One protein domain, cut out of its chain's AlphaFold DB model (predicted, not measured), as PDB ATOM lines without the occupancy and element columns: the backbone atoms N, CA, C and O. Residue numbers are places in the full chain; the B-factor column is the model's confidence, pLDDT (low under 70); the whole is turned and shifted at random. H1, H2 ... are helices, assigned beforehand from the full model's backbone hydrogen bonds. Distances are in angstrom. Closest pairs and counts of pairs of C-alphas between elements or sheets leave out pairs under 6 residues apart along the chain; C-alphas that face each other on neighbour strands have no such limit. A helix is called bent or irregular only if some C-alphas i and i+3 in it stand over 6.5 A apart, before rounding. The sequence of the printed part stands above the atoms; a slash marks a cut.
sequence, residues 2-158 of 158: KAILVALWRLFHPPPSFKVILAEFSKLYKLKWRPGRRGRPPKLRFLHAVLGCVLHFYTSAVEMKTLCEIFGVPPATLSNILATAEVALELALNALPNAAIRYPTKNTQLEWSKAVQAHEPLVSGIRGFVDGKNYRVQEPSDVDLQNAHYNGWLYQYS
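What this domain is: This is residues 2 to 158 of the 158 residues of an uncharacterized protein of Phytophthora parasitica P1569 (UniProt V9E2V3). Five helices, H1 to H5, gather into a small crossed cluster at one part of an elongated model, with H5 and H3 crossing at its core, H1 and H2 packed near the last residues of H5, and H4 at its first residues. H6 and H7 lie away from this cluster on long links and touch no helix, and residues 136 to 158, which include H7, stand free as an arm. The printed part has 157 residues with seven named helices, in the order H1 to H7 along the chain, and no named strand; the class is all helix. The whole is loose, with a radius of gyration of the C-alphas of 20.5 A, and spans 69 by 39 by 25 A.

Where its parts are: The longest helix is H5, residues 75 to 94, 28.2 A from C-alpha 75 at (129.086, 67.911, 134.824) to C-alpha 94 at (124.819, 95.677, 137.404); it has a kink of 26 degrees near residue 84. H3 covers residues 47 to 59 and is 18.1 A long. H2, residues 15 to 28, measures 20.9 A from first to last C-alpha. H1 covers residues 2 to 11, 14.7 A, and begins with C-alpha 2 at (118.105, 88.804, 129.834). H4 is residues 64 to 71, 10.7 A. H6 runs from residue 106 to 119 over 20.1 A. H7, residues 143 to 149, is 10.0 A long and ends with C-alpha 149 at (109.491, 95.220, 109.212). No helix is bent.

How they stand to each other: H5 and H3 are the hub, touching four other helices each. They touch each other about perpendicular, at 90 degrees, through residues 81 to 89 of H5 and 50 to 54 of H3; the closest C-alphas are those of Val 54 and Leu 82, 6.0 A apart. H2 touches residues 88 to 93 of H5, about perpendicular at 80 degrees, with the C-alphas of Glu 24 and Ala 92 closest at 5.0 A. H1 touches residues 89 to 93 of H5 at 74 degrees, about perpendicular, with the C-alphas of Ile 4 and Glu 90 closest at 6.7 A. H4 touches residues 75 to 78 of H5, about perpendicular at 81 degrees; the closest C-alphas are those of Cys 68 and Pro 75, 6.2 A apart. H3 and H4 form a helical hairpin and only just touch, with 3 pairs of C-alphas within 8 A; the closest, those of Cys 53 and Phe 71, are 7.2 A apart. Their shallow tilt of 32 degrees, opposite ways, is only just short of steep. H2 and H3 touch at a steep tilt of 67 degrees, only just short of perpendicular, and their closest C-alphas are those of Leu 22 and His 48, 6.5 A apart. H6 and H7 are apart from each other and from H5. Every O i to N i+4 pair is within hydrogen-bond range in H3, H4, H6 and H7; the figures are 5 of 6 in H1, 7 of 10 in H2 and 15 of 16 in H5.

The domain as a whole: The two C-alphas farthest apart are those of Arg 38 and Leu 122, 69.4 A. The printed part has no cut. The links H2 to H3, H5 to H6 and H6 to H7 are long, with 18, 11 and 23 residues. The mean pLDDT of the printed part is 74.8, and 54 residues are under 70: residues 2 to 15, 32 to 38, 40 to 41, 127 to 141 and 143 to 158.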
ATOM      1  N   LYS A   2     118.150  87.943 131.052       36.81
ATOM      2  CA  LYS A   2     118.105  88.804 129.834       36.81
ATOM      3  C   LYS A   2     119.205  89.887 129.789       36.81
ATOM      4  O   LYS A   2     119.679  90.231 128.713       36.81
ATOM      5  N   ALA A   3     119.648  90.362 130.958       41.53
ATOM      6  CA  ALA A   3     120.713  91.360 131.113       41.53
ATOM      7  C   ALA A   3     122.093  90.887 130.630       41.53
ATOM      8  O   ALA A   3     122.831  91.653 130.018       41.53
ATOM      9  N   ILE A   4     122.413  89.610 130.859       48.88
ATOM     10  CA  ILE A   4     123.746  89.055 130.603       48.88
ATOM     11  C   ILE A   4     124.023  88.984 129.097       48.88
ATOM     12  O   ILE A   4     125.058  89.447 128.641       48.88
ATOM     13  N   LEU A   5     123.069  88.494 128.306       46.72
ATOM     14  CA  LEU A   5     123.222  88.333 126.854       46.72
ATOM     15  C   LEU A   5     123.339  89.665 126.096       46.72
ATOM     16  O   LEU A   5     124.179  89.795 125.208       46.72
ATOM     17  N   VAL A   6     122.547  90.675 126.471       49.06
ATOM     18  CA  VAL A   6     122.595  92.004 125.829       49.06
ATOM     19  C   VAL A   6     123.871  92.759 126.214       49.06
ATOM     20  O   VAL A   6     124.497  93.393 125.361       49.06
ATOM     21  N   ALA A   7     124.297  92.660 127.479       50.06
ATOM     22  CA  ALA A   7     125.567  93.225 127.926       50.06
ATOM     23  C   ALA A   7     126.757  92.545 127.241       50.06
ATOM     24  O   ALA A   7     127.704  93.223 126.849       50.06
ATOM     25  N   LEU A   8     126.691  91.225 127.041       51.22
ATOM     26  CA  LEU A   8     127.753  90.479 126.379       51.22
ATOM     27  C   LEU A   8     127.952  90.917 124.937       51.22
ATOM     28  O   LEU A   8     129.091  91.148 124.562       51.22
ATOM     29  N   TRP A   9     126.891  91.135 124.160       51.44
ATOM     30  CA  TRP A   9     127.040  91.556 122.763       51.44
ATOM     31  C   TRP A   9     127.613  92.978 122.616       51.44
ATOM     32  O   TRP A   9     128.451  93.221 121.751       51.44
ATOM     33  N   ARG A  10     127.272  93.906 123.525       47.34
ATOM     34  CA  ARG A  10     127.895  95.249 123.580       47.34
ATOM     35  C   ARG A  10     129.357  95.234 124.033       47.34
ATOM     36  O   ARG A  10     130.094  96.174 123.748       47.34
ATOM     37  N   LEU A  11     129.771  94.194 124.750       50.78
ATOM     38  CA  LEU A  11     131.095  94.083 125.355       50.78
ATOM     39  C   LEU A  11     132.013  93.104 124.604       50.78
ATOM     40  O   LEU A  11     133.211  93.122 124.855       50.78
ATOM     41  N   PHE A  12     131.523  92.288 123.668       49.78
ATOM     42  CA  PHE A  12     132.317  91.177 123.125       49.78
ATOM     43  C   PHE A  12     133.384  91.556 122.094       49.78
ATOM     44  O   PHE A  12     134.198  90.699 121.758       49.78
ATOM     45  N   HIS A  13     133.421  92.793 121.584       50.22
ATOM     46  CA  HIS A  13     134.320  93.082 120.462       50.22
ATOM     47  C   HIS A  13     135.737  93.571 120.817       50.22
ATOM     48  O   HIS A  13     136.653  93.258 120.053       50.22
ATOM     49  N   PRO A  14     136.004  94.253 121.949       55.78
ATOM     50  CA  PRO A  14     137.382  94.591 122.285       55.78
ATOM     51  C   PRO A  14     137.877  93.795 123.529       55.78
ATOM     52  O   PRO A  14     137.191  93.753 124.556       55.78
ATOM     53  N   PRO A  15     139.113  93.237 123.513       60.94
ATOM     54  CA  PRO A  15     139.788  92.635 124.681       60.94
ATOM     55  C   PRO A  15     139.712  93.414 126.019       60.94
ATOM     56  O   PRO A  15     139.756  92.780 127.078       60.94
ATOM     57  N   PRO A  16     139.600  94.761 126.039       73.38
ATOM     58  CA  PRO A  16     139.377  95.543 127.252       73.38
ATOM     59  C   PRO A  16     138.095  95.188 128.008       73.38
ATOM     60  O   PRO A  16     138.115  95.178 129.236       73.38
ATOM     61  N   SER A  17     137.000  94.847 127.329       78.50
ATOM     62  CA  SER A  17     135.720  94.592 127.995       78.50
ATOM     63  C   SER A  17     135.755  93.355 128.887       78.50
ATOM     64  O   SER A  17     135.234  93.382 129.999       78.50
ATOM     65  N   PHE A  18     136.434  92.290 128.445       85.50
ATOM     66  CA  PHE A  18     136.640  91.102 129.274       85.50
ATOM     67  C   PHE A  18     137.409  91.453 130.551       85.50
ATOM     68  O   PHE A  18     137.053  90.989 131.630       85.50
ATOM     69  N   LYS A  19     138.426  92.323 130.454       88.12
ATOM     70  CA  LYS A  19     139.197  92.788 131.618       88.12
ATOM     71  C   LYS A  19     138.344  93.624 132.574       88.12
ATOM     72  O   LYS A  19     138.462  93.445 133.781       88.12
ATOM     73  N   VAL A  20     137.477  94.491 132.050       89.62
ATOM     74  CA  VAL A  20     136.550  95.306 132.855       89.62
ATOM     75  C   VAL A  20     135.559  94.418 133.609       89.62
ATOM     76  O   VAL A  20     135.417  94.550 134.823       89.62
ATOM     77  N   ILE A  21     134.932  93.460 132.920       89.81
ATOM     78  CA  ILE A  21     134.019  92.504 133.560       89.81
ATOM     79  C   ILE A  21     134.777  91.662 134.587       89.81
ATOM     80  O   ILE A  21     134.287  91.468 135.694       89.81
ATOM     81  N   LEU A  22     135.985  91.192 134.261       91.75
ATOM     82  CA  LEU A  22     136.810  90.400 135.172       91.75
ATOM     83  C   LEU A  22     137.176  91.169 136.443       91.75
ATOM     84  O   LEU A  22     137.176  90.576 137.520       91.75
ATOM     85  N   ALA A  23     137.461  92.468 136.335       92.00
ATOM     86  CA  ALA A  23     137.756  93.314 137.484       92.00
ATOM     87  C   ALA A  23     136.571  93.356 138.460       92.00
ATOM     88  O   ALA A  23     136.761  93.088 139.646       92.00
ATOM     89  N   GLU A  24     135.351  93.595 137.974       91.81
ATOM     90  CA  GLU A  24     134.152  93.590 138.824       91.81
ATOM     91  C   GLU A  24     133.787  92.185 139.319       91.81
ATOM     92  O   GLU A  24     133.547  91.976 140.509       91.81
ATOM     93  N   PHE A  25     133.847  91.184 138.443       92.56
ATOM     94  CA  PHE A  25     133.582  89.786 138.774       92.56
ATOM     95  C   PHE A  25     134.512  89.268 139.877       92.56
ATOM     96  O   PHE A  25     134.073  88.555 140.779       92.56
ATOM     97  N   SER A  26     135.792  89.656 139.851       92.06
ATOM     98  CA  SER A  26     136.785  89.230 140.843       92.06
ATOM     99  C   SER A  26     136.480  89.692 142.270       92.06
ATOM    100  O   SER A  26     136.845  89.005 143.223       92.06
ATOM    101  N   LYS A  27     135.771  90.817 142.426       91.94
ATOM    102  CA  LYS A  27     135.347  91.337 143.735       91.94
ATOM    103  C   LYS A  27     134.222  90.493 144.343       91.94
ATOM    104  O   LYS A  27     134.070  90.446 145.562       91.94
ATOM    105  N   LEU A  28     133.439  89.832 143.490       90.44
ATOM    106  CA  LEU A  28     132.183  89.169 143.839       90.44
ATOM    107  C   LEU A  28     132.330  87.644 143.920       90.44
ATOM    108  O   LEU A  28     131.767  87.012 144.815       90.44
ATOM    109  N   TYR A  29     133.112  87.040 143.024       87.81
ATOM    110  CA  TYR A  29     133.279  85.591 142.966       87.81
ATOM    111  C   TYR A  29     134.416  85.102 143.872       87.81
ATOM    112  O   TYR A  29     135.601  85.315 143.608       87.81
ATOM    113  N   LYS A  30     134.066  84.365 144.933       81.88
ATOM    114  CA  LYS A  30     135.040  83.769 145.859       81.88
ATOM    115  C   LYS A  30     135.391  82.345 145.436       81.88
ATOM    116  O   LYS A  30     134.568  81.434 145.523       81.88
ATOM    117  N   LEU A  31     136.650  82.120 145.063       74.94
ATOM    118  CA  LEU A  31     137.164  80.766 144.858       74.94
ATOM    119  C   LEU A  31     137.144  79.998 146.188       74.94
ATOM    120  O   LEU A  31     137.729  80.425 147.183       74.94
ATOM    121  N   LYS A  32     136.496  78.827 146.198       67.75
ATOM    122  CA  LYS A  32     136.433  77.943 147.379       67.75
ATOM    123  C   LYS A  32     137.802  77.362 147.769       67.75
ATOM    124  O   LYS A  32     137.965  76.852 148.876       67.75
ATOM    125  N   TRP A  33     138.790  77.433 146.879       66.44
ATOM    126  CA  TRP A  33     140.126  76.883 147.083       66.44
ATOM    127  C   TRP A  33     141.161  77.975 147.351       66.44
ATOM    128  O   TRP A  33     141.129  79.037 146.735       66.44
ATOM    129  N   ARG A  34     142.098  77.683 148.260       60.41
ATOM    130  CA  ARG A  34     143.243  78.536 148.593       60.41
ATOM    131  C   ARG A  34     144.546  77.751 148.395       60.41
ATOM    132  O   ARG A  34     144.564  76.564 148.743       60.41
ATOM    133  N   PRO A  35     145.624  78.391 147.903       59.50
ATOM    134  CA  PRO A  35     146.957  77.795 147.891       59.50
ATOM    135  C   PRO A  35     147.332  77.277 149.288       59.50
ATOM    136  O   PRO A  35     147.074  77.950 150.283       59.50
ATOM    137  N   GLY A  36     147.884  76.062 149.370       64.50
ATOM    138  CA  GLY A  36     148.308  75.439 150.634       64.50
ATOM    139  C   GLY A  36     147.304  74.478 151.291       64.50
ATOM    140  O   GLY A  36     147.655  73.817 152.265       64.50
ATOM    141  N   ARG A  37     146.076  74.323 150.768       67.62
ATOM    142  CA  ARG A  37     145.163  73.255 151.229       67.62
ATOM    143  C   ARG A  37     145.573  71.891 150.660       67.62
ATOM    144  O   ARG A  37     145.809  71.775 149.459       67.62
ATOM    145  N   ARG A  38     145.609  70.857 151.513       64.19
ATOM    146  CA  ARG A  38     145.858  69.458 151.109       64.19
ATOM    147  C   ARG A  38     144.747  68.956 150.171       64.19
ATOM    148  O   ARG A  38     143.577  69.261 150.391       64.19
ATOM    149  N   GLY A  39     145.118  68.171 149.156       71.50
ATOM    150  CA  GLY A  39     144.195  67.518 148.216       71.50
ATOM    151  C   GLY A  39     144.393  67.918 146.748       71.50
ATOM    152  O   GLY A  39     145.187  68.803 146.425       71.50
ATOM    153  N   ARG A  40     143.659  67.253 145.840       69.06
ATOM    154  CA  ARG A  40     143.684  67.572 144.404       69.06
ATOM    155  C   ARG A  40     143.120  68.980 144.203       69.06
ATOM    156  O   ARG A  40     141.965  69.216 144.559       69.06
ATOM    157  N   PRO A  41     143.875  69.917 143.619       66.75
ATOM    158  CA  PRO A  41     143.377  71.272 143.520       66.75
ATOM    159  C   PRO A  41     142.343  71.357 142.383       66.75
ATOM    160  O   PRO A  41     142.473  70.628 141.389       66.75
ATOM    161  N   PRO A  42     141.301  72.197 142.522       72.06
ATOM    162  CA  PRO A  42     140.131  72.179 141.648       72.06
ATOM    163  C   PRO A  42     140.514  72.455 140.195       72.06
ATOM    164  O   PRO A  42     141.572  73.015 139.916       72.06
ATOM    165  N   LYS A  43     139.662  72.037 139.260       72.31
ATOM    166  CA  LYS A  43     139.928  72.149 137.820       72.31
ATOM    167  C   LYS A  43     139.921  73.606 137.330       72.31
ATOM    168  O   LYS A  43     140.813  73.996 136.591       72.31
ATOM    169  N   LEU A  44     139.002  74.430 137.835       81.06
ATOM    170  CA  LEU A  44     138.890  75.862 137.527       81.06
ATOM    171  C   LEU A  44     139.455  76.708 138.680       81.06
ATOM    172  O   LEU A  44     138.747  77.057 139.622       81.06
ATOM    173  N   ARG A  45     140.763  76.986 138.633       78.31
ATOM    174  CA  ARG A  45     141.492  77.708 139.703       78.31
ATOM    175  C   ARG A  45     141.576  79.205 139.491       78.31
ATOM    176  O   ARG A  45     141.881  79.934 140.428       78.31
ATOM    177  N   PHE A  46     141.358  79.647 138.263       86.69
ATOM    178  CA  PHE A  46     141.546  81.031 137.882       86.69
ATOM    179  C   PHE A  46     140.203  81.701 137.627       86.69
ATOM    180  O   PHE A  46     139.349  81.150 136.935       86.69
ATOM    181  N   LEU A  47     140.039  82.917 138.152       89.50
ATOM    182  CA  LEU A  47     138.814  83.705 137.993       89.50
ATOM    183  C   LEU A  47     138.492  83.981 136.523       89.50
ATOM    184  O   LEU A  47     137.335  83.891 136.133       89.50
ATOM    185  N   HIS A  48     139.510  84.233 135.693       89.62
ATOM    186  CA  HIS A  48     139.319  84.432 134.256       89.62
ATOM    187  C   HIS A  48     138.771  83.178 133.563       89.62
ATOM    188  O   HIS A  48     137.969  83.300 132.647       89.62
ATOM    189  N   ALA A  49     139.154  81.981 134.015       90.25
ATOM    190  CA  ALA A  49     138.662  80.733 133.444       90.25
ATOM    191  C   ALA A  49     137.213  80.456 133.873       90.25
ATOM    192  O   ALA A  49     136.413  79.996 133.065       90.25
ATOM    193  N   VAL A  50     136.847  80.801 135.114       91.94
ATOM    194  CA  VAL A  50     135.450  80.740 135.583       91.94
ATOM    195  C   VAL A  50     134.578  81.731 134.815       91.94
ATOM    196  O   VAL A  50     133.512  81.353 134.337       91.94
ATOM    197  N   LEU A  51     135.047  82.973 134.658       91.88
ATOM    198  CA  LEU A  51     134.352  83.982 133.868       91.88
ATOM    199  C   LEU A  51     134.201  83.511 132.416       91.88
ATOM    200  O   LEU A  51     133.093  83.480 131.900       91.88
ATOM    201  N   GLY A  52     135.284  83.064 131.780       89.94
ATOM    202  CA  GLY A  52     135.244  82.516 130.424       89.94
ATOM    203  C   GLY A  52     134.240  81.371 130.279       89.94
ATOM    204  O   GLY A  52     133.506  81.336 129.300       89.94
ATOM    205  N   CYS A  53     134.140  80.493 131.278       89.75
ATOM    206  CA  CYS A  53     133.182  79.389 131.291       89.75
ATOM    207  C   CYS A  53     131.722  79.860 131.316       89.75
ATOM    208  O   CYS A  53     130.924  79.388 130.509       89.75
ATOM    209  N   VAL A  54     131.363  80.786 132.213       90.69
ATOM    210  CA  VAL A  54     129.984  81.303 132.278       90.69
ATOM    211  C   VAL A  54     129.648  82.144 131.048       90.69
ATOM    212  O   VAL A  54     128.538  82.054 130.536       90.69
ATOM    213  N   LEU A  55     130.604  82.907 130.511       88.50
ATOM    214  CA  LEU A  55     130.380  83.662 129.279       88.50
ATOM    215  C   LEU A  55     130.155  82.721 128.094       88.50
ATOM    216  O   LEU A  55     129.180  82.899 127.373       88.50
ATOM    217  N   HIS A  56     130.986  81.686 127.945       85.94
ATOM    218  CA  HIS A  56     130.841  80.694 126.879       85.94
ATOM    219  C   HIS A  56     129.497  79.959 126.957       85.94
ATOM    220  O   HIS A  56     128.861  79.746 125.930       85.94
ATOM    221  N   PHE A  57     129.022  79.653 128.170       85.69
ATOM    222  CA  PHE A  57     127.692  79.079 128.388       85.69
ATOM    223  C   PHE A  57     126.556  79.960 127.842       85.69
ATOM    224  O   PHE A  57     125.564  79.435 127.348       85.69
ATOM    225  N   TYR A  58     126.701  81.287 127.885       82.12
ATOM    226  CA  TYR A  58     125.700  82.207 127.343       82.12
ATOM    227  C   TYR A  58     125.890  82.541 125.862       82.12
ATOM    228  O   TYR A  58     124.910  82.857 125.194       82.12
ATOM    229  N   THR A  59     127.118  82.525 125.343       74.81
ATOM    230  CA  THR A  59     127.407  82.993 123.975       74.81
ATOM    231  C   THR A  59     127.432  81.889 122.932       74.81
ATOM    232  O   THR A  59     127.312  82.180 121.745       74.81
ATOM    233  N   SER A  60     127.636  80.640 123.338       74.12
ATOM    234  CA  SER A  60     127.849  79.527 122.419       74.12
ATOM    235  C   SER A  60     126.663  78.568 122.457       74.12
ATOM    236  O   SER A  60     126.188  78.198 123.527       74.12
ATOM    237  N   ALA A  61     126.199  78.129 121.285       72.75
ATOM    238  CA  ALA A  61     125.164  77.104 121.142       72.75
ATOM    239  C   ALA A  61     125.750  75.697 121.372       72.75
ATOM    240  O   ALA A  61     125.681  74.832 120.507       72.75
ATOM    241  N   VAL A  62     126.417  75.498 122.509       72.69
ATOM    242  CA  VAL A  62     127.112  74.249 122.836       72.69
ATOM    243  C   VAL A  62     126.386  73.497 123.938       72.69
ATOM    244  O   VAL A  62     125.897  74.082 124.906       72.69
ATOM    245  N   GLU A  63     126.354  72.174 123.811       79.31
ATOM    246  CA  GLU A  63     125.855  71.310 124.868       79.31
ATOM    247  C   GLU A  63     126.748  71.389 126.112       79.31
ATOM    248  O   GLU A  63     127.961  71.624 126.054       79.31
ATOM    249  N   MET A  64     126.156  71.103 127.272       80.56
ATOM    250  CA  MET A  64     126.871  71.101 128.549       80.56
ATOM    251  C   MET A  64     128.039  70.097 128.572       80.56
ATOM    252  O   MET A  64     129.024  70.315 129.277       80.56
ATOM    253  N   LYS A  65     127.968  69.028 127.763       83.75
ATOM    254  CA  LYS A  65     129.059  68.062 127.563       83.75
ATOM    255  C   LYS A  65     130.287  68.712 126.920       83.75
ATOM    256  O   LYS A  65     131.387  68.573 127.444       83.75
ATOM    257  N   THR A  66     130.092  69.488 125.859       86.75
ATOM    258  CA  THR A  66     131.170  70.205 125.166       86.75
ATOM    259  C   THR A  66     131.845  71.216 126.094       86.75
ATOM    260  O   THR A  66     133.069  71.301 126.146       86.75
ATOM    261  N   LEU A  67     131.069  71.924 126.921       85.81
ATOM    262  CA  LEU A  67     131.615  72.799 127.969       85.81
ATOM    263  C   LEU A  67     132.469  72.036 128.993       85.81
ATOM    264  O   LEU A  67     133.528  72.517 129.399       85.81
ATOM    265  N   CYS A  68     132.035  70.842 129.406       89.38
ATOM    266  CA  CYS A  68     132.808  69.992 130.315       89.38
ATOM    267  C   CYS A  68     134.155  69.584 129.708       89.38
ATOM    268  O   CYS A  68     135.162  69.575 130.418       89.38
ATOM    269  N   GLU A  69     134.177  69.267 128.413       89.38
ATOM    270  CA  GLU A  69     135.383  68.888 127.672       89.38
ATOM    271  C   GLU A  69     136.350  70.069 127.528       89.38
ATOM    272  O   GLU A  69     137.517  69.945 127.902       89.38
ATOM    273  N   ILE A  70     135.856  71.241 127.104       88.62
ATOM    274  CA  ILE A  70     136.660  72.464 126.931       88.62
ATOM    275  C   ILE A  70     137.333  72.880 128.245       88.62
ATOM    276  O   ILE A  70     138.521  73.203 128.270       88.62
ATOM    277  N   PHE A  71     136.586  72.873 129.350       86.69
ATOM    278  CA  PHE A  71     137.084  73.338 130.649       86.69
ATOM    279  C   PHE A  71     137.625  72.208 131.545       86.69
ATOM    280  O   PHE A  71     138.092  72.463 132.660       86.69
ATOM    281  N   GLY A  72     137.580  70.952 131.086       89.00
ATOM    282  CA  GLY A  72     138.088  69.780 131.802       89.00
ATOM    283  C   GLY A  72     137.434  69.537 133.169       89.00
ATOM    284  O   GLY A  72     138.114  69.079 134.102       89.00
ATOM    285  N   VAL A  73     136.143  69.867 133.306       89.12
ATOM    286  CA  VAL A  73     135.350  69.777 134.546       89.12
ATOM    287  C   VAL A  73     134.226  68.744 134.424       89.12
ATOM    288  O   VAL A  73     133.535  68.732 133.415       89.12
ATOM    289  N   PRO A  74     133.974  67.915 135.455       89.69
ATOM    290  CA  PRO A  74     132.814  67.024 135.468       89.69
ATOM    291  C   PRO A  74     131.481  67.797 135.469       89.69
ATOM    292  O   PRO A  74     131.428  68.865 136.088       89.69
ATOM    293  N   PRO A  75     130.383  67.231 134.927       88.06
ATOM    294  CA  PRO A  75     129.086  67.911 134.824       88.06
ATOM    295  C   PRO A  75     128.577  68.489 136.148       88.06
ATOM    296  O   PRO A  75     128.275  69.674 136.234       88.06
ATOM    297  N   ALA A  76     128.593  67.698 137.226       88.62
ATOM    298  CA  ALA A  76     128.157  68.168 138.544       88.62
ATOM    299  C   ALA A  76     129.021  69.326 139.082       88.62
ATOM    300  O   ALA A  76     128.534  70.206 139.790       88.62
ATOM    301  N   THR A  77     130.316  69.349 138.751       88.38
ATOM    302  CA  THR A  77     131.197  70.464 139.126       88.38
ATOM    303  C   THR A  77     130.884  71.699 138.289       88.38
ATOM    304  O   THR A  77     130.797  72.791 138.844       88.38
ATOM    305  N   LEU A  78     130.676  71.525 136.981       89.88
ATOM    306  CA  LEU A  78     130.317  72.601 136.065       89.88
ATOM    307  C   LEU A  78     129.006  73.277 136.486       89.88
ATOM    308  O   LEU A  78     128.994  74.493 136.636       89.88
ATOM    309  N   SER A  79     127.947  72.515 136.777       90.19
ATOM    310  CA  SER A  79     126.659  73.076 137.216       90.19
ATOM    311  C   SER A  79     126.787  73.905 138.498       90.19
ATOM    312  O   SER A  79     126.240  75.000 138.586       90.19
ATOM    313  N   ASN A  80     127.566  73.431 139.477       89.50
ATOM    314  CA  ASN A  80     127.825  74.184 140.709       89.50
ATOM    315  C   ASN A  80     128.620  75.475 140.457       89.50
ATOM    316  O   ASN A  80     128.367  76.499 141.095       89.50
ATOM    317  N   ILE A  81     129.601  75.426 139.550       89.81
ATOM    318  CA  ILE A  81     130.377  76.606 139.166       89.81
ATOM    319  C   ILE A  81     129.468  77.616 138.475       89.81
ATOM    320  O   ILE A  81     129.445  78.761 138.911       89.81
ATOM    321  N   LEU A  82     128.682  77.192 137.480       90.81
ATOM    322  CA  LEU A  82     127.745  78.057 136.761       90.81
ATOM    323  C   LEU A  82     126.765  78.730 137.725       90.81
ATOM    324  O   LEU A  82     126.724  79.953 137.750       90.81
ATOM    325  N   ALA A  83     126.110  77.979 138.615       91.25
ATOM    326  CA  ALA A  83     125.144  78.542 139.561       91.25
ATOM    327  C   ALA A  83     125.725  79.683 140.419       91.25
ATOM    328  O   ALA A  83     125.069  80.689 140.676       91.25
ATOM    329  N   THR A  84     126.981  79.556 140.858       91.19
ATOM    330  CA  THR A  84     127.648  80.611 141.645       91.19
ATOM    331  C   THR A  84     128.252  81.723 140.782       91.19
ATOM    332  O   THR A  84     128.286  82.881 141.201       91.19
ATOM    333  N   ALA A  85     128.728  81.394 139.581       92.06
ATOM    334  CA  ALA A  85     129.334  82.340 138.654       92.06
ATOM    335  C   ALA A  85     128.282  83.250 138.015       92.06
ATOM    336  O   ALA A  85     128.550  84.427 137.819       92.06
ATOM    337  N   GLU A  86     127.079  82.746 137.749       92.69
ATOM    338  CA  GLU A  86     125.961  83.529 137.220       92.69
ATOM    339  C   GLU A  86     125.554  84.654 138.167       92.69
ATOM    340  O   GLU A  86     125.438  85.798 137.734       92.69
ATOM    341  N   VAL A  87     125.430  84.360 139.465       92.56
ATOM    342  CA  VAL A  87     125.116  85.373 140.486       92.56
ATOM    343  C   VAL A  87     126.202  86.448 140.537       92.56
ATOM    344  O   VAL A  87     125.908  87.643 140.546       92.56
ATOM    345  N   ALA A  88     127.475  86.044 140.532       92.75
ATOM    346  CA  ALA A  88     128.585  86.993 140.534       92.75
ATOM    347  C   ALA A  88     128.651  87.818 139.238       92.75
ATOM    348  O   ALA A  88     128.957  89.008 139.286       92.75
ATOM    349  N   LEU A  89     128.348  87.208 138.090       92.56
ATOM    350  CA  LEU A  89     128.313  87.880 136.795       92.56
ATOM    351  C   LEU A  89     127.176  88.901 136.726       92.56
ATOM    352  O   LEU A  89     127.399  90.019 136.278       92.56
ATOM    353  N   GLU A  90     125.981  88.552 137.195       89.44
ATOM    354  CA  GLU A  90     124.843  89.472 137.240       89.44
ATOM    355  C   GLU A  90     125.154  90.712 138.085       89.44
ATOM    356  O   GLU A  90     124.971  91.841 137.628       89.44
ATOM    357  N   LEU A  91     125.708  90.514 139.282       90.94
ATOM    358  CA  LEU A  91     126.129  91.612 140.150       90.94
ATOM    359  C   LEU A  91     127.246  92.459 139.517       90.94
ATOM    360  O   LEU A  91     127.197  93.686 139.598       90.94
ATOM    361  N   ALA A  92     128.215  91.828 138.844       91.25
ATOM    362  CA  ALA A  92     129.294  92.531 138.150       91.25
ATOM    363  C   ALA A  92     128.758  93.408 137.010       91.25
ATOM    364  O   ALA A  92     129.175  94.553 136.860       91.25
ATOM    365  N   LEU A  93     127.806  92.899 136.225       88.69
ATOM    366  CA  LEU A  93     127.188  93.658 135.139       88.69
ATOM    367  C   LEU A  93     126.312  94.799 135.663       88.69
ATOM    368  O   LEU A  93     126.329  95.879 135.084       88.69
ATOM    369  N   ASN A  94     125.606  94.608 136.780       87.88
ATOM    370  CA  ASN A  94     124.819  95.677 137.404       87.88
ATOM    371  C   ASN A  94     125.688  96.848 137.892       87.88
ATOM    372  O   ASN A  94     125.228  97.989 137.902       87.88
ATOM    373  N   ALA A  95     126.945  96.584 138.259       88.62
ATOM    374  CA  ALA A  95     127.908  97.618 138.630       88.62
ATOM    375  C   ALA A  95     128.468  98.397 137.424       88.62
ATOM    376  O   ALA A  95     129.063  99.457 137.608       88.62
ATOM    377  N   LEU A  96     128.285  97.902 136.193       87.88
ATOM    378  CA  LEU A  96     128.826  98.503 134.974       87.88
ATOM    379  C   LEU A  96     127.750  99.319 134.237       87.88
ATOM    380  O   LEU A  96     126.853  98.738 133.623       87.88
ATOM    381  N   PRO A  97     127.862 100.661 134.173       83.06
ATOM    382  CA  PRO A  97     126.890 101.495 133.461       83.06
ATOM    383  C   PRO A  97     126.719 101.108 131.986       83.06
ATOM    384  O   PRO A  97     125.606 101.134 131.463       83.06
ATOM    385  N   ASN A  98     127.803 100.683 131.332       78.06
ATOM    386  CA  ASN A  98     127.807 100.282 129.921       78.06
ATOM    387  C   ASN A  98     127.094  98.943 129.664       78.06
ATOM    388  O   ASN A  98     126.678  98.679 128.536       78.06
ATOM    389  N   ALA A  99     126.938  98.111 130.696       79.19
ATOM    390  CA  ALA A  99     126.188  96.860 130.626       79.19
ATOM    391  C   ALA A  99     124.682  97.064 130.870       79.19
ATOM    392  O   ALA A  99     123.894  96.143 130.652       79.19
ATOM    393  N   ALA A 100     124.264  98.258 131.305       78.81
ATOM    394  CA  ALA A 100     122.870  98.527 131.609       78.81
ATOM    395  C   ALA A 100     121.998  98.457 130.345       78.81
ATOM    396  O   ALA A 100     122.240  99.140 129.344       78.81
ATOM    397  N   ILE A 101     120.918  97.679 130.428       74.19
ATOM    398  CA  ILE A 101     119.849  97.705 129.431       74.19
ATOM    399  C   ILE A 101     119.018  98.958 129.692       74.19
ATOM    400  O   ILE A 101     118.275  99.038 130.668       74.19
ATOM    401  N   ARG A 102     119.161  99.953 128.818       75.31
ATOM    402  CA  ARG A 102     118.398 101.201 128.867       75.31
ATOM    403  C   ARG A 102     117.865 101.514 127.485       75.31
ATOM    404  O   ARG A 102     118.586 101.367 126.497       75.31
ATOM    405  N   TYR A 103     116.627 101.992 127.435       77.06
ATOM    406  CA  TYR A 103     116.132 102.621 126.223       77.06
ATOM    407  C   TYR A 103     116.945 103.895 125.943       77.06
ATOM    408  O   TYR A 103     117.214 104.663 126.874       77.06
ATOM    409  N   PRO A 104     117.353 104.128 124.686       81.00
ATOM    410  CA  PRO A 104     118.007 105.372 124.303       81.00
ATOM    411  C   PRO A 104     117.069 106.559 124.541       81.00
ATOM    412  O   PRO A 104     115.849 106.426 124.446       81.00
ATOM    413  N   THR A 105     117.630 107.733 124.825       87.38
ATOM    414  CA  THR A 105     116.837 108.966 124.955       87.38
ATOM    415  C   THR A 105     116.243 109.381 123.606       87.38
ATOM    416  O   THR A 105     116.738 108.957 122.562       87.38
ATOM    417  N   LYS A 106     115.220 110.249 123.589       87.31
ATOM    418  CA  LYS A 106     114.653 110.783 122.332       87.31
ATOM    419  C   LYS A 106     115.706 111.472 121.451       87.31
ATOM    420  O   LYS A 106     115.656 111.332 120.234       87.31
ATOM    421  N   ASN A 107     116.679 112.153 122.057       89.75
ATOM    422  CA  ASN A 107     117.758 112.821 121.326       89.75
ATOM    423  C   ASN A 107     118.690 111.797 120.671       89.75
ATOM    424  O   ASN A 107     118.901 111.847 119.466       89.75
ATOM    425  N   THR A 108     119.138 110.797 121.435       86.38
ATOM    426  CA  THR A 108     119.953 109.682 120.920       86.38
ATOM    427  C   THR A 108     119.224 108.919 119.815       86.38
ATOM    428  O   THR A 108     119.794 108.554 118.796       86.38
ATOM    429  N   GLN A 109     117.924 108.703 119.997       86.31
ATOM    430  CA  GLN A 109     117.068 108.084 119.001       86.31
ATOM    431  C   GLN A 109     117.020 108.891 117.691       86.31
ATOM    432  O   GLN A 109     117.069 108.304 116.612       86.31
ATOM    433  N   LEU A 110     116.922 110.221 117.773       89.50
ATOM    434  CA  LEU A 110     116.935 111.104 116.606       89.50
ATOM    435  C   LEU A 110     118.299 111.087 115.904       89.50
ATOM    436  O   LEU A 110     118.351 111.023 114.680       89.50
ATOM    437  N   GLU A 111     119.392 111.106 116.666       89.88
ATOM    438  CA  GLU A 111     120.756 110.971 116.138       89.88
ATOM    439  C   GLU A 111     120.933 109.661 115.366       89.88
ATOM    440  O   GLU A 111     121.421 109.669 114.238       89.88
ATOM    441  N   TRP A 112     120.476 108.541 115.929       87.00
ATOM    442  CA  TRP A 112     120.550 107.240 115.262       87.00
ATOM    443  C   TRP A 112     119.705 107.196 113.994       87.00
ATOM    444  O   TRP A 112     120.158 106.672 112.983       87.00
ATOM    445  N   SER A 113     118.508 107.790 114.013       86.31
ATOM    446  CA  SER A 113     117.670 107.876 112.816       86.31
ATOM    447  C   SER A 113     118.329 108.687 111.701       86.31
ATOM    448  O   SER A 113     118.254 108.281 110.545       86.31
ATOM    449  N   LYS A 114     119.007 109.792 112.035       89.44
ATOM    450  CA  LYS A 114     119.786 110.579 111.067       89.44
ATOM    451  C   LYS A 114     120.960 109.780 110.503       89.44
ATOM    452  O   LYS A 114     121.215 109.853 109.307       89.44
ATOM    453  N   ALA A 115     121.654 109.009 111.342       86.81
ATOM    454  CA  ALA A 115     122.757 108.156 110.899       86.81
ATOM    455  C   ALA A 115     122.282 107.045 109.947       86.81
ATOM    456  O   ALA A 115     122.920 106.804 108.928       86.81
ATOM    457  N   VAL A 116     121.139 106.415 110.242       83.44
ATOM    458  CA  VAL A 116     120.515 105.424 109.349       83.44
ATOM    459  C   VAL A 116     120.111 106.070 108.030       83.44
ATOM    460  O   VAL A 116     120.441 105.536 106.983       83.44
ATOM    461  N   GLN A 117     119.466 107.236 108.062       86.94
ATOM    462  CA  GLN A 117     119.045 107.940 106.850       86.94
ATOM    463  C   GLN A 117     120.229 108.415 105.993       86.94
ATOM    464  O   GLN A 117     120.128 108.463 104.772       86.94
ATOM    465  N   ALA A 118     121.367 108.746 106.608       88.06
ATOM    466  CA  ALA A 118     122.589 109.055 105.868       88.06
ATOM    467  C   ALA A 118     123.134 107.834 105.105       88.06
ATOM    468  O   ALA A 118     123.729 108.002 104.044       88.06
ATOM    469  N   HIS A 119     122.930 106.624 105.636       85.12
ATOM    470  CA  HIS A 119     123.293 105.371 104.970       85.12
ATOM    471  C   HIS A 119     122.231 104.921 103.954       85.12
ATOM    472  O   HIS A 119     122.577 104.470 102.869       85.12
ATOM    473  N   GLU A 120     120.949 105.075 104.291       84.00
ATOM    474  CA  GLU A 120     119.783 104.674 103.495       84.00
ATOM    475  C   GLU A 120     118.845 105.877 103.272       84.00
ATOM    476  O   GLU A 120     117.875 106.060 104.015       84.00
ATOM    477  N   PRO A 121     119.090 106.716 102.246       87.88
ATOM    478  CA  PRO A 121     118.380 107.990 102.061       87.88
ATOM    479  C   PRO A 121     116.864 107.873 101.865       87.88
ATOM    480  O   PRO A 121     116.127 108.817 102.156       87.88
ATOM    481  N   LEU A 122     116.393 106.722 101.375       86.88
ATOM    482  CA  LEU A 122     114.973 106.437 101.142       86.88
ATOM    483  C   LEU A 122     114.200 106.142 102.438       86.88
ATOM    484  O   LEU A 122     112.972 106.082 102.423       86.88
ATOM    485  N   VAL A 123     114.904 105.966 103.558       79.38
ATOM    486  CA  VAL A 123     114.331 105.590 104.847       79.38
ATOM    487  C   VAL A 123     114.396 106.778 105.810       79.38
ATOM    488  O   VAL A 123     115.461 107.327 106.069       79.38
ATOM    489  N   SER A 124     113.253 107.174 106.380       81.56
ATOM    490  CA  SER A 124     113.147 108.328 107.286       81.56
ATOM    491  C   SER A 124     112.498 107.946 108.615       81.56
ATOM    492  O   SER A 124     111.539 107.180 108.654       81.56
ATOM    493  N   GLY A 125     113.027 108.479 109.719       77.44
ATOM    494  CA  GLY A 125     112.459 108.295 111.061       77.44
ATOM    495  C   GLY A 125     112.651 106.903 111.675       77.44
ATOM    496  O   GLY A 125     112.131 106.642 112.762       77.44
ATOM    497  N   ILE A 126     113.390 106.006 111.016       75.94
ATOM    498  CA  ILE A 126     113.573 104.624 111.474       75.94
ATOM    499  C   ILE A 126     114.774 104.506 112.412       75.94
ATOM    500  O   ILE A 126     115.807 105.155 112.241       75.94
ATOM    501  N   ARG A 127     114.633 103.646 113.424       69.81
ATOM    502  CA  ARG A 127     115.700 103.250 114.349       69.81
ATOM    503  C   ARG A 127     115.653 101.739 114.511       69.81
ATOM    504  O   ARG A 127     114.593 101.201 114.818       69.81
ATOM    505  N   GLY A 128     116.790 101.079 114.333       64.94
ATOM    506  CA  GLY A 128     116.921  99.642 114.553       64.94
ATOM    507  C   GLY A 128     117.346  99.315 115.984       64.94
ATOM    508  O   GLY A 128     118.087 100.069 116.616       64.94
ATOM    509  N   PHE A 129     116.904  98.164 116.485       62.16
ATOM    510  CA  PHE A 129     117.490  97.501 117.647       62.16
ATOM    511  C   PHE A 129     117.876  96.084 117.228       62.16
ATOM    512  O   PHE A 129     117.085  95.400 116.585       62.16
ATOM    513  N   VAL A 130     119.086  95.650 117.573       56.56
ATOM    514  CA  VAL A 130     119.518  94.271 117.338       56.56
ATOM    515  C   VAL A 130     119.148  93.465 118.570       56.56
ATOM    516  O   VAL A 130     119.803  93.565 119.609       56.56
ATOM    517  N   ASP A 131     118.079  92.687 118.458       56.34
ATOM    518  CA  ASP A 131     117.740  91.697 119.468       56.34
ATOM    519  C   ASP A 131     118.451  90.386 119.131       56.34
ATOM    520  O   ASP A 131     118.068  89.663 118.217       56.34
ATOM    521  N   GLY A 132     119.527  90.084 119.856       47.81
ATOM    522  CA  GLY A 132     120.273  88.833 119.690       47.81
ATOM    523  C   GLY A 132     119.529  87.597 120.207       47.81
ATOM    524  O   GLY A 132     120.115  86.518 120.273       47.81
ATOM    525  N   LYS A 133     118.271  87.733 120.646       48.97
ATOM    526  CA  LYS A 133     117.472  86.630 121.171       48.97
ATOM    527  C   LYS A 133     116.031  86.756 120.696       48.97
ATOM    528  O   LYS A 133     115.400  87.772 120.923       48.97
ATOM    529  N   ASN A 134     115.479  85.689 120.126       49.22
ATOM    530  CA  ASN A 134     114.056  85.626 119.789       49.22
ATOM    531  C   ASN A 134     113.215  85.611 121.078       49.22
ATOM    532  O   ASN A 134     112.900  84.550 121.623       49.22
ATOM    533  N   TYR A 135     112.887  86.783 121.622       45.06
ATOM    534  CA  TYR A 135     111.869  86.889 122.660       45.06
ATOM    535  C   TYR A 135     110.488  86.757 122.020       45.06
ATOM    536  O   TYR A 135     110.259  87.219 120.908       45.06
ATOM    537  N   ARG A 136     109.540  86.148 122.740       43.78
ATOM    538  CA  ARG A 136     108.124  86.253 122.376       43.78
ATOM    539  C   ARG A 136     107.717  87.715 122.532       43.78
ATOM    540  O   ARG A 136     107.548  88.183 123.658       43.78
ATOM    541  N   VAL A 137     107.656  88.434 121.419       52.34
ATOM    542  CA  VAL A 137     107.111  89.790 121.348       52.34
ATOM    543  C   VAL A 137     105.628  89.670 121.014       52.34
ATOM    544  O   VAL A 137     105.201  88.692 120.403       52.34
ATOM    545  N   GLN A 138     104.837  90.631 121.479       47.66
ATOM    546  CA  GLN A 138     103.431  90.732 121.119       47.66
ATOM    547  C   GLN A 138     103.334  90.908 119.597       47.66
ATOM    548  O   GLN A 138     103.978  91.801 119.044       47.66
ATOM    549  N   GLU A 139     102.604  90.011 118.937       51.06
ATOM    550  CA  GLU A 139     102.400  90.048 117.490       51.06
ATOM    551  C   GLU A 139     101.601  91.312 117.135       51.06
ATOM    552  O   GLU A 139     100.584  91.585 117.784       51.06
ATOM    553  N   PRO A 140     102.067  92.135 116.180       57.12
ATOM    554  CA  PRO A 140     101.268  93.234 115.660       57.12
ATOM    555  C   PRO A 140      99.959  92.692 115.085       57.12
ATOM    556  O   PRO A 140      99.938  91.642 114.457       57.12
ATOM    557  N   SER A 141      98.865  93.430 115.252       68.31
ATOM    558  CA  SER A 141      97.549  93.047 114.723       68.31
ATOM    559  C   SER A 141      97.501  92.953 113.189       68.31
ATOM    560  O   SER A 141      96.532  92.438 112.642       68.31
ATOM    561  N   ASP A 142      98.509  93.512 112.515       75.62
ATOM    562  CA  ASP A 142      98.612  93.643 111.067       75.62
ATOM    563  C   ASP A 142      99.846  92.878 110.561       75.62
ATOM    564  O   ASP A 142     100.997  93.277 110.779       75.62
ATOM    565  N   VAL A 143      99.570  91.755 109.901       64.75
ATOM    566  CA  VAL A 143     100.560  90.804 109.381       64.75
ATOM    567  C   VAL A 143     101.371  91.411 108.231       64.75
ATOM    568  O   VAL A 143     102.559  91.114 108.092       64.75
ATOM    569  N   ASP A 144     100.779  92.303 107.436       69.94
ATOM    570  CA  ASP A 144     101.470  92.932 106.309       69.94
ATOM    571  C   ASP A 144     102.486  93.964 106.809       69.94
ATOM    572  O   ASP A 144     103.623  94.025 106.326       69.94
ATOM    573  N   LEU A 145     102.124  94.710 107.858       64.62
ATOM    574  CA  LEU A 145     103.037  95.629 108.535       64.62
ATOM    575  C   LEU A 145     104.194  94.876 109.212       64.62
ATOM    576  O   LEU A 145     105.343  95.316 109.173       64.62
ATOM    577  N   GLN A 146     103.910  93.715 109.809       61.41
ATOM    578  CA  GLN A 146     104.931  92.858 110.407       61.41
ATOM    579  C   GLN A 146     105.927  92.345 109.359       61.41
ATOM    580  O   GLN A 146     107.135  92.461 109.565       61.41
ATOM    581  N   ASN A 147     105.440  91.835 108.227       64.69
ATOM    582  CA  ASN A 147     106.279  91.316 107.145       64.69
ATOM    583  C   ASN A 147     107.167  92.399 106.518       64.69
ATOM    584  O   ASN A 147     108.313  92.123 106.172       64.69
ATOM    585  N   ALA A 148     106.683  93.642 106.428       63.72
ATOM    586  CA  ALA A 148     107.476  94.770 105.940       63.72
ATOM    587  C   ALA A 148     108.617  95.180 106.895       63.72
ATOM    588  O   ALA A 148     109.607  95.771 106.462       63.72
ATOM    589  N   HIS A 149     108.493  94.881 108.192       58.12
ATOM    590  CA  HIS A 149     109.491  95.220 109.212       58.12
ATOM    591  C   HIS A 149     110.413  94.052 109.596       58.12
ATOM    592  O   HIS A 149     111.445  94.281 110.234       58.12
ATOM    593  N   TYR A 150     110.065  92.814 109.232       53.53
ATOM    594  CA  TYR A 150     110.804  91.614 109.617       53.53
ATOM    595  C   TYR A 150     111.596  91.039 108.437       53.53
ATOM    596  O   TYR A 150     111.073  90.329 107.582       53.53
ATOM    597  N   ASN A 151     112.905  91.287 108.421       51.00
ATOM    598  CA  ASN A 151     113.821  90.681 107.454       51.00
ATOM    599  C   ASN A 151     114.127  89.241 107.903       51.00
ATOM    600  O   ASN A 151     115.104  89.004 108.610       51.00
ATOM    601  N   GLY A 152     113.246  88.296 107.559       48.22
ATOM    602  CA  GLY A 152     113.227  86.903 108.027       48.22
ATOM    603  C   GLY A 152     114.439  86.036 107.661       48.22
ATOM    604  O   GLY A 152     114.306  85.060 106.932       48.22
ATOM    605  N   TRP A 153     115.612  86.323 108.221       42.78
ATOM    606  CA  TRP A 153     116.763  85.419 108.191       42.78
ATOM    607  C   TRP A 153     116.785  84.560 109.458       42.78
ATOM    608  O   TRP A 153     117.503  84.842 110.416       42.78
ATOM    609  N   LEU A 154     115.984  83.496 109.466       43.41
ATOM    610  CA  LEU A 154     116.109  82.405 110.430       43.41
ATOM    611  C   LEU A 154     116.710  81.204 109.696       43.41
ATOM    612  O   LEU A 154     116.030  80.551 108.910       43.41
ATOM    613  N   TYR A 155     117.989  80.907 109.940       39.41
ATOM    614  CA  TYR A 155     118.546  79.614 109.549       39.41
ATOM    615  C   TYR A 155     117.808  78.523 110.332       39.41
ATOM    616  O   TYR A 155     117.917  78.442 111.556       39.41
ATOM    617  N   GLN A 156     117.043  77.697 109.620       33.69
ATOM    618  CA  GLN A 156     116.555  76.422 110.127       33.69
ATOM    619  C   GLN A 156     117.764  75.493 110.268       33.69
ATOM    620  O   GLN A 156     118.313  75.046 109.265       33.69
ATOM    621  N   TYR A 157     118.187  75.204 111.497       38.09
ATOM    622  CA  TYR A 157     118.943  73.982 111.754       38.09
ATOM    623  C   TYR A 157     117.962  72.955 112.305       38.09
ATOM    624  O   TYR A 157     117.310  73.187 113.326       38.09
ATOM    625  N   SER A 158     117.797  71.905 111.504       32.12
ATOM    626  CA  SER A 158     117.048  70.679 111.770       32.12
ATOM    627  C   SER A 158     117.616  69.910 112.956       32.12
ATOM    628  O   SER A 158     118.846  70.006 113.176       32.12
TER     629      SER A 158